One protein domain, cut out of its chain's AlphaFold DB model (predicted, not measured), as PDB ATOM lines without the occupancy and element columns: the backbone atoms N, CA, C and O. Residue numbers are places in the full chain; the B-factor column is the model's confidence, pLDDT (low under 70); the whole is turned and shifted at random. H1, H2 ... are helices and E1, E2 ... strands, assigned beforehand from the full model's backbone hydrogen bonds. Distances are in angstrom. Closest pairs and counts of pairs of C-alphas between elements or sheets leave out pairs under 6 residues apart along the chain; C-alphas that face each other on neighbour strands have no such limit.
ATOM      1  N   LEU A  16     333.038 113.002 152.961       95.88
ATOM      2  CA  LEU A  16     332.559 111.625 152.923       95.88
ATOM      3  C   LEU A  16     333.325 110.854 151.832       95.88
ATOM      4  O   LEU A  16     333.686 111.433 150.806       95.88
ATOM      5  N   ALA A  17     333.620 109.569 152.059       95.00
ATOM      6  CA  ALA A  17     334.362 108.701 151.130       95.00
ATOM      7  C   ALA A  17     335.734 109.221 150.639       95.00
ATOM      8  O   ALA A  17     336.193 108.861 149.551       95.00
ATOM      9  N   GLY A  18     336.425 110.048 151.433       93.44
ATOM     10  CA  GLY A  18     337.693 110.679 151.049       93.44
ATOM     11  C   GLY A  18     337.548 111.940 150.188       93.44
ATOM     12  O   GLY A  18     338.557 112.507 149.754       93.44
ATOM     13  N   PHE A  19     336.321 112.409 149.951       95.44
ATOM     14  CA  PHE A  19     336.014 113.613 149.177       95.44
ATOM     15  C   PHE A  19     335.544 114.753 150.077       95.44
ATOM     16  O   PHE A  19     335.017 114.513 151.162       95.44
ATOM     17  N   LYS A  20     335.758 116.002 149.648       95.56
ATOM     18  CA  LYS A  20     335.457 117.191 150.455       95.56
ATOM     19  C   LYS A  20     334.487 118.118 149.740       95.56
ATOM     20  O   LYS A  20     334.704 118.476 148.584       95.56
ATOM     21  N   ILE A  21     333.470 118.571 150.464       95.44
ATOM     22  CA  ILE A  21     332.573 119.644 150.028       95.44
ATOM     23  C   ILE A  21     333.407 120.871 149.613       95.44
ATOM     24  O   ILE A  21     334.436 121.178 150.221       95.44
ATOM     25  N   ASN A  22     332.962 121.565 148.564       95.62
ATOM     26  CA  ASN A  22     333.625 122.668 147.857       95.62
ATOM     27  C   ASN A  22     334.859 122.304 147.001       95.62
ATOM     28  O   ASN A  22     335.457 123.206 146.398       95.62
ATOM     29  N   ASP A  23     335.242 121.026 146.888       95.88
ATOM     30  CA  ASP A  23     336.212 120.613 145.865       95.88
ATOM     31  C   ASP A  23     335.686 120.962 144.450       95.88
ATOM     32  O   ASP A  23     334.486 120.896 144.182       95.88
ATOM     33  N   ASN A  24     336.584 121.342 143.531       96.50
ATOM     34  CA  ASN A  24     336.234 121.568 142.120       96.50
ATOM     35  C   ASN A  24     336.089 120.249 141.364       96.50
ATOM     36  O   ASN A  24     336.910 119.349 141.557       96.50
ATOM     37  N   ILE A  25     335.150 120.186 140.420       95.38
ATOM     38  CA  ILE A  25     334.951 119.017 139.552       95.38
ATOM     39  C   ILE A  25     336.213 118.602 138.773       95.38
ATOM     40  O   ILE A  25     336.471 117.412 138.613       95.38
ATOM     41  N   GLU A  26     337.077 119.536 138.366       95.19
ATOM     42  CA  GLU A  26     338.313 119.228 137.627       95.19
ATOM     43  C   GLU A  26     339.340 118.433 138.436       95.19
ATOM     44  O   GLU A  26     340.196 117.771 137.853       95.19
ATOM     45  N   LYS A  27     339.192 118.372 139.764       94.12
ATOM     46  CA  LYS A  27     339.936 117.431 140.612       94.12
ATOM     47  C   LYS A  27     339.559 115.967 140.331       94.12
ATOM     48  O   LYS A  27     340.385 115.079 140.532       94.12
ATOM     49  N   PHE A  28     338.326 115.725 139.886       93.69
ATOM     50  CA  PHE A  28     337.716 114.407 139.701       93.69
ATOM     51  C   PHE A  28     337.672 113.965 138.242       93.69
ATOM     52  O   PHE A  28     337.625 112.767 137.996       93.69
ATOM     53  N   LEU A  29     337.748 114.893 137.280       92.25
ATOM     54  CA  LEU A  29     337.784 114.565 135.848       92.25
ATOM     55  C   LEU A  29     338.818 113.481 135.479       92.25
ATOM     56  O   LEU A  29     338.481 112.625 134.666       92.25
ATOM     57  N   PRO A  30     340.024 113.415 136.088       92.38
ATOM     58  CA  PRO A  30     340.963 112.321 135.818       92.38
ATOM     59  C   PRO A  30     340.493 110.923 136.258       92.38
ATOM     60  O   PRO A  30     341.116 109.939 135.871       92.38
ATOM     61  N   LEU A  31     339.456 110.824 137.098       90.00
ATOM     62  CA  LEU A  31     338.848 109.562 137.540       90.00
ATOM     63  C   LEU A  31     337.703 109.105 136.626       90.00
ATOM     64  O   LEU A  31     337.260 107.968 136.740       90.00
ATOM     65  N   VAL A  32     337.188 109.993 135.772       91.19
ATOM     66  CA  VAL A  32     336.002 109.740 134.951       91.19
ATOM     67  C   VAL A  32     336.361 108.821 133.789       91.19
ATOM     68  O   VAL A  32     337.230 109.133 132.978       91.19
ATOM     69  N   GLU A  33     335.648 107.704 133.676       90.56
ATOM     70  CA  GLU A  33     335.818 106.747 132.576       90.56
ATOM     71  C   GLU A  33     334.820 106.999 131.444       90.56
ATOM     72  O   GLU A  33     335.069 106.646 130.288       90.56
ATOM     73  N   HIS A  34     333.667 107.581 131.775       88.19
ATOM     74  CA  HIS A  34     332.585 107.819 130.834       88.19
ATOM     75  C   HIS A  34     331.910 109.171 131.065       88.19
ATOM     76  O   HIS A  34     331.692 109.567 132.205       88.19
ATOM     77  N   TYR A  35     331.567 109.854 129.975       88.88
ATOM     78  CA  TYR A  35     330.963 111.183 129.980       88.88
ATOM     79  C   TYR A  35     329.629 111.152 129.237       88.88
ATOM     80  O   TYR A  35     329.576 110.708 128.086       88.88
ATOM     81  N   VAL A  36     328.573 111.624 129.889       86.94
ATOM     82  CA  VAL A  36     327.202 111.646 129.377       86.94
ATOM     83  C   VAL A  36     326.656 113.068 129.483       86.94
ATOM     84  O   VAL A  36     326.778 113.707 130.522       86.94
ATOM     85  N   ILE A  37     326.030 113.553 128.412       83.50
ATOM     86  CA  ILE A  37     325.436 114.894 128.339       83.50
ATOM     87  C   ILE A  37     323.955 114.742 127.997       83.50
ATOM     88  O   ILE A  37     323.622 113.985 127.081       83.50
ATOM     89  N   ASN A  38     323.080 115.489 128.677       70.75
ATOM     90  CA  ASN A  38     321.663 115.646 128.308       70.75
ATOM     91  C   ASN A  38     320.872 114.329 128.188       70.75
ATOM     92  O   ASN A  38     320.029 114.185 127.300       70.75
ATOM     93  N   LYS A  39     321.132 113.363 129.073       67.12
ATOM     94  CA  LYS A  39     320.359 112.116 129.183       67.12
ATOM     95  C   LYS A  39     319.802 111.929 130.587       67.12
ATOM     96  O   LYS A  39     320.377 112.418 131.555       67.12
ATOM     97  N   GLU A  40     318.704 111.181 130.683       65.38
ATOM     98  CA  GLU A  40     318.135 110.742 131.959       65.38
ATOM     99  C   GLU A  40     319.137 109.846 132.701       65.38
ATOM    100  O   GLU A  40     319.321 108.668 132.391       65.38
ATOM    101  N   TRP A  41     319.814 110.443 133.679       66.12
ATOM    102  CA  TRP A  41     320.931 109.852 134.411       66.12
ATOM    103  C   TRP A  41     320.540 108.583 135.191       66.12
ATOM    104  O   TRP A  41     321.317 107.631 135.229       66.12
ATOM    105  N   ILE A  42     319.318 108.521 135.734       64.31
ATOM    106  CA  ILE A  42     318.830 107.413 136.580       64.31
ATOM    107  C   ILE A  42     318.797 106.079 135.815       64.31
ATOM    108  O   ILE A  42     319.253 105.053 136.325       64.31
ATOM    109  N   ILE A  43     318.298 106.086 134.574       61.19
ATOM    110  CA  ILE A  43     318.158 104.868 133.758       61.19
ATOM    111  C   ILE A  43     319.533 104.355 133.315       61.19
ATOM    112  O   ILE A  43     319.768 103.142 133.288       61.19
ATOM    113  N   ASP A  44     320.459 105.262 132.999       64.56
ATOM    114  CA  ASP A  44     321.814 104.894 132.589       64.56
ATOM    115  C   ASP A  44     322.639 104.366 133.779       64.56
ATOM    116  O   ASP A  44     323.369 103.394 133.598       64.56
ATOM    117  N   ILE A  45     322.501 104.917 134.996       64.94
ATOM    118  CA  ILE A  45     323.204 104.411 136.195       64.94
ATOM    119  C   ILE A  45     322.822 102.957 136.490       64.94
ATOM    120  O   ILE A  45     323.702 102.107 136.646       64.94
ATOM    121  N   GLN A  46     321.523 102.644 136.505       63.56
ATOM    122  CA  GLN A  46     321.032 101.304 136.850       63.56
ATOM    123  C   GLN A  46     321.465 100.227 135.842       63.56
ATOM    124  O   GLN A  46     321.680  99.074 136.216       63.56
ATOM    125  N   ASN A  47     321.630 100.599 134.570       64.19
ATOM    126  CA  ASN A  47     321.967  99.672 133.487       64.19
ATOM    127  C   ASN A  47     323.458  99.672 133.107       64.19
ATOM    128  O   ASN A  47     323.900  98.853 132.296       64.19
ATOM    129  N   SER A  48     324.254 100.580 133.670       63.28
ATOM    130  CA  SER A  48     325.660 100.742 133.313       63.28
ATOM    131  C   SER A  48     326.559  99.743 134.044       63.28
ATOM    132  O   SER A  48     326.506  99.569 135.261       63.28
ATOM    133  N   ASN A  49     327.466  99.104 133.301       66.31
ATOM    134  CA  ASN A  49     328.585  98.331 133.855       66.31
ATOM    135  C   ASN A  49     329.848  99.183 134.081       66.31
ATOM    136  O   ASN A  49     330.919  98.628 134.309       66.31
ATOM    137  N   ARG A  50     329.749 100.513 133.977       75.62
ATOM    138  CA  ARG A  50     330.884 101.431 134.151       75.62
ATOM    139  C   ARG A  50     331.187 101.655 135.628       75.62
ATOM    140  O   ARG A  50     330.269 101.681 136.445       75.62
ATOM    141  N   SER A  51     332.466 101.845 135.946       82.88
ATOM    142  CA  SER A  51     332.907 102.051 137.324       82.88
ATOM    143  C   SER A  51     332.780 103.510 137.748       82.88
ATOM    144  O   SER A  51     332.354 103.745 138.876       82.88
ATOM    145  N   VAL A  52     333.088 104.469 136.858       89.88
ATOM    146  CA  VAL A  52     332.962 105.915 137.135       89.88
ATOM    147  C   VAL A  52     332.370 106.675 135.942       89.88
ATOM    148  O   VAL A  52     332.987 106.746 134.877       89.88
ATOM    149  N   THR A  53     331.191 107.277 136.115       91.00
ATOM    150  CA  THR A  53     330.483 108.019 135.052       91.00
ATOM    151  C   THR A  53     330.199 109.454 135.476       91.00
ATOM    152  O   THR A  53     329.738 109.676 136.590       91.00
ATOM    153  N   LEU A  54     330.449 110.416 134.587       92.50
ATOM    154  CA  LEU A  54     330.062 111.815 134.748       92.50
ATOM    155  C   LEU A  54     328.826 112.125 133.897       92.50
ATOM    156  O   LEU A  54     328.802 111.802 132.709       92.50
ATOM    157  N   TYR A  55     327.843 112.781 134.505       90.81
ATOM    158  CA  TYR A  55     326.632 113.295 133.871       90.81
ATOM    159  C   TYR A  55     326.611 114.821 133.946       90.81
ATOM    160  O   TYR A  55     326.668 115.383 135.037       90.81
ATOM    161  N   GLU A  56     326.537 115.485 132.798       91.25
ATOM    162  CA  GLU A  56     326.337 116.933 132.689       91.25
ATOM    163  C   GLU A  56     324.851 117.233 132.451       91.25
ATOM    164  O   GLU A  56     324.223 116.660 131.547       91.25
ATOM    165  N   PHE A  57     324.291 118.128 133.269       86.75
ATOM    166  CA  PHE A  57     322.898 118.549 133.154       86.75
ATOM    167  C   PHE A  57     322.700 119.555 132.014       86.75
ATOM    168  O   PHE A  57     323.620 120.298 131.677       86.75
ATOM    169  N   PRO A  58     321.472 119.675 131.469       85.50
ATOM    170  CA  PRO A  58     321.176 120.617 130.387       85.50
ATOM    171  C   PRO A  58     321.460 122.089 130.686       85.50
ATOM    172  O   PRO A  58     321.583 122.881 129.754       85.50
ATOM    173  N   ASN A  59     321.549 122.470 131.963       85.69
ATOM    174  CA  ASN A  59     321.888 123.835 132.356       85.69
ATOM    175  C   ASN A  59     323.386 124.160 132.214       85.69
ATOM    176  O   ASN A  59     323.737 125.333 132.293       85.69
ATOM    177  N   GLY A  60     324.251 123.159 132.001       84.19
ATOM    178  CA  GLY A  60     325.705 123.320 131.886       84.19
ATOM    179  C   GLY A  60     326.417 123.716 133.187       84.19
ATOM    180  O   GLY A  60     327.617 123.984 133.171       84.19
ATOM    181  N   GLU A  61     325.696 123.768 134.309       88.75
ATOM    182  CA  GLU A  61     326.199 124.231 135.611       88.75
ATOM    183  C   GLU A  61     326.231 123.111 136.654       88.75
ATOM    184  O   GLU A  61     327.085 123.126 137.551       88.75
ATOM    185  N   ASP A  62     325.333 122.134 136.512       91.56
ATOM    186  CA  ASP A  62     325.225 120.998 137.411       91.56
ATOM    187  C   ASP A  62     325.822 119.732 136.799       91.56
ATOM    188  O   ASP A  62     325.713 119.460 135.597       91.56
ATOM    189  N   PHE A  63     326.457 118.934 137.655       92.75
ATOM    190  CA  PHE A  63     327.119 117.700 137.255       92.75
ATOM    191  C   PHE A  63     326.957 116.627 138.330       92.75
ATOM    192  O   PHE A  63     327.080 116.920 139.518       92.75
ATOM    193  N   TYR A  64     326.798 115.371 137.915       92.69
ATOM    194  CA  TYR A  64     326.978 114.207 138.788       92.69
ATOM    195  C   TYR A  64     328.215 113.419 138.383       92.69
ATOM    196  O   TYR A  64     328.461 113.215 137.198       92.69
ATOM    197  N   ILE A  65     328.963 112.911 139.361       93.56
ATOM    198  CA  ILE A  65     329.899 111.803 139.158       93.56
ATOM    199  C   ILE A  65     329.427 110.629 140.007       93.56
ATOM    200  O   ILE A  65     329.353 110.739 141.229       93.56
ATOM    201  N   TYR A  66     329.138 109.510 139.351       92.75
ATOM    202  CA  TYR A  66     328.706 108.268 139.977       92.75
ATOM    203  C   TYR A  66     329.834 107.239 139.975       92.75
ATOM    204  O   TYR A  66     330.404 106.945 138.919       92.75
ATOM    205  N   PHE A  67     330.118 106.669 141.143       92.75
ATOM    206  CA  PHE A  67     330.970 105.504 141.347       92.75
ATOM    207  C   PHE A  67     330.078 104.302 141.653       92.75
ATOM    208  O   PHE A  67     329.214 104.389 142.521       92.75
ATOM    209  N   LYS A  68     330.292 103.185 140.954       89.12
ATOM    210  CA  LYS A  68     329.450 101.986 141.101       89.12
ATOM    211  C   LYS A  68     329.841 101.087 142.278       89.12
ATOM    212  O   LYS A  68     328.974 100.455 142.869       89.12
ATOM    213  N   ASP A  69     331.137 100.970 142.574       88.81
ATOM    214  CA  ASP A  69     331.639 100.097 143.643       88.81
ATOM    215  C   ASP A  69     332.812 100.748 144.407       88.81
ATOM    216  O   ASP A  69     333.930 100.825 143.879       88.81
ATOM    217  N   PRO A  70     332.582 101.240 145.639       92.00
ATOM    218  CA  PRO A  70     331.274 101.345 146.296       92.00
ATOM    219  C   PRO A  70     330.369 102.376 145.609       92.00
ATOM    220  O   PRO A  70     330.857 103.231 144.867       92.00
ATOM    221  N   GLU A  71     329.069 102.316 145.898       93.75
ATOM    222  CA  GLU A  71     328.098 103.313 145.445       93.75
ATOM    223  C   GLU A  71     328.417 104.668 146.083       93.75
ATOM    224  O   GLU A  71     328.273 104.845 147.298       93.75
ATOM    225  N   VAL A  72     328.880 105.612 145.261       95.06
ATOM    226  CA  VAL A  72     329.136 107.002 145.661       95.06
ATOM    227  C   VAL A  72     328.633 107.945 144.583       95.06
ATOM    228  O   VAL A  72     328.991 107.816 143.415       95.06
ATOM    229  N   GLU A  73     327.869 108.945 144.992       94.81
ATOM    230  CA  GLU A  73     327.378 110.023 144.147       94.81
ATOM    231  C   GLU A  73     327.991 111.343 144.593       94.81
ATOM    232  O   GLU A  73     327.948 111.712 145.766       94.81
ATOM    233  N   LEU A  74     328.587 112.058 143.642       96.00
ATOM    234  CA  LEU A  74     329.128 113.394 143.841       96.00
ATOM    235  C   LEU A  74     328.325 114.373 143.004       96.00
ATOM    236  O   LEU A  74     328.357 114.284 141.778       96.00
ATOM    237  N   TYR A  75     327.667 115.324 143.651       95.00
ATOM    238  CA  TYR A  75     326.939 116.377 142.958       95.00
ATOM    239  C   TYR A  75     327.670 117.697 143.018       95.00
ATOM    240  O   TYR A  75     328.046 118.187 144.090       95.00
ATOM    241  N   PHE A  76     327.816 118.304 141.854       95.38
ATOM    242  CA  PHE A  76     328.455 119.586 141.690       95.38
ATOM    243  C   PHE A  76     327.433 120.602 141.207       95.38
ATOM    244  O   PHE A  76     326.725 120.327 140.247       95.38
ATOM    245  N   CYS A  77     327.431 121.778 141.827       93.81
ATOM    246  CA  CYS A  77     326.690 122.950 141.371       93.81
ATOM    247  C   CYS A  77     327.681 124.089 141.129       93.81
ATOM    248  O   CYS A  77     328.583 124.310 141.947       93.81
ATOM    249  N   SER A  78     327.594 124.743 139.968       93.19
ATOM    250  CA  SER A  78     328.607 125.690 139.477       93.19
ATOM    251  C   SER A  78     330.033 125.156 139.664       93.19
ATOM    252  O   SER A  78     330.938 125.833 140.161       93.19
ATOM    253  N   ARG A  79     330.224 123.880 139.294       94.19
ATOM    254  CA  ARG A  79     331.497 123.131 139.366       94.19
ATOM    255  C   ARG A  79     332.052 122.881 140.777       94.19
ATOM    256  O   ARG A  79     333.175 122.382 140.896       94.19
ATOM    257  N   LYS A  80     331.307 123.188 141.842       96.44
ATOM    258  CA  LYS A  80     331.688 122.923 143.240       96.44
ATOM    259  C   LYS A  80     330.912 121.747 143.807       96.44
ATOM    260  O   LYS A  80     329.701 121.707 143.670       96.44
ATOM    261  N   LEU A  81     331.603 120.824 144.474       96.19
ATOM    262  CA  LEU A  81     330.980 119.685 145.150       96.19
ATOM    263  C   LEU A  81     330.098 120.190 146.297       96.19
ATOM    264  O   LEU A  81     330.622 120.728 147.274       96.19
ATOM    265  N   VAL A  82     328.781 120.035 146.180       95.62
ATOM    266  CA  VAL A  82     327.817 120.528 147.179       95.62
ATOM    267  C   VAL A  82     327.135 119.407 147.951       95.62
ATOM    268  O   VAL A  82     326.696 119.653 149.072       95.62
ATOM    269  N   HIS A  83     327.102 118.181 147.424       94.31
ATOM    270  CA  HIS A  83     326.758 117.012 148.226       94.31
ATOM    271  C   HIS A  83     327.482 115.744 147.773       94.31
ATOM    272  O   HIS A  83     327.873 115.597 146.617       94.31
ATOM    273  N   ILE A  84     327.652 114.834 148.727       96.69
ATOM    274  CA  ILE A  84     328.233 113.507 148.568       96.69
ATOM    275  C   ILE A  84     327.224 112.528 149.152       96.69
ATOM    276  O   ILE A  84     326.870 112.660 150.322       96.69
ATOM    277  N   LEU A  85     326.786 111.550 148.374       96.50
ATOM    278  CA  LEU A  85     325.960 110.447 148.850       96.50
ATOM    279  C   LEU A  85     326.755 109.150 148.741       96.50
ATOM    280  O   LEU A  85     327.514 108.960 147.793       96.50
ATOM    281  N   VAL A  86     326.615 108.270 149.727       97.19
ATOM    282  CA  VAL A  86     327.175 106.914 149.673       97.19
ATOM    283  C   VAL A  86     326.103 105.894 150.009       97.19
ATOM    284  O   VAL A  86     325.210 106.164 150.813       97.19
ATOM    285  N   GLY A  87     326.227 104.718 149.408       96.50
ATOM    286  CA  GLY A  87     325.321 103.597 149.611       96.50
ATOM    287  C   GLY A  87     326.077 102.282 149.726       96.50
ATOM    288  O   GLY A  87     327.050 102.149 150.480       96.50
ATOM    289  N   LYS A  88     325.622 101.283 148.970       94.88
ATOM    290  CA  LYS A  88     326.135  99.917 149.047       94.88
ATOM    291  C   LYS A  88     327.650  99.855 148.827       94.88
ATOM    292  O   LYS A  88     328.204 100.452 147.908       94.88
TER     293      LYS A  88
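Overview. This is residues 16 to 88 of the 163 residues of an uncharacterized protein of Moraxella osloensis (UniProt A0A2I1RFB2). One twisted sheet of five strands makes a wall, with the short helix H1 over one face, above E2, and the long stretch of residues 16 to 33, which holds no named element, arching over the opposite face. Most of the sheet is an up-and-back run of hairpins from E2 to E5, and E1 is added beside E2 at one edge. The printed part has 73 residues, with five named strands and one named helix in the order E1, H1, E2, E3, E4, E5; the mixed sheet runs E1, E2, E3, E4, E5, with E1 and E2 parallel and the other neighbours antiparallel. The class is mostly strand, and the whole is compact and rounded, with a radius of gyration of the C-alphas of 11.2 A and spans of 30 by 28 by 19 A.

Along the chain. Start at C-alpha 16, at (332.559, 111.625, 152.923), and follow residues 16 to 33 to C-alpha 34 at (332.585, 107.819, 130.834), where E1, residues 34 to 37, begins. H1 is residues 41 to 47, 10.3 A long, and E2 is residues 52 to 56, 13.6 A. Then find E3, residues 62 to 68, 19.8 A, and E4, residues 71 to 77, 20.1 A. E5, residues 80 to 86, covers 17.8 A and ends at C-alpha 86, at (327.175, 106.914, 149.673).

Arrangement. Begin with the sheet, whose edge strands are E1 and E5. Between the parallel E1 and E2, at 17 degrees, look for N 36 and O 54, 2.8 A apart and within hydrogen-bond range. E2, E3, E4 and E5 form a meander, each strand the antiparallel neighbour of the one before. In the hairpin E2 and E3, N 55 and O 64 are 2.8 A apart; in the hairpin E3 and E4, N 65 and O 74 are 2.8 A apart; in the hairpin E4 and E5, N 73 and O 85 are 2.8 A apart. E1 is apart from E4 and E5. H1 is on the sheet, over E2 at a height over the sheet of 9.6 A, and runs along the strands, at 17 degrees to E2 on the local plane. The closest C-alphas of H1 and E2 are those of Trp 41 and Tyr 55, 6.7 A apart. E1, H1 and E2 form a strand-helix-strand unit, two parallel neighbour strands with a helix between them in the chain, with a right-handed crossover. In H1 every O i to N i+4 pair is within hydrogen-bond range.

Size, cuts and confidence. The two C-alphas farthest apart, those of Asn 22 and Asn 47, are 29.5 A from each other. The printed part has no cut, and the links from E1 through to E5 are tight. Look at the B-factor column for the model's confidence: the mean pLDDT of the printed part is 87.8, and residues 39 to 49 are under 70.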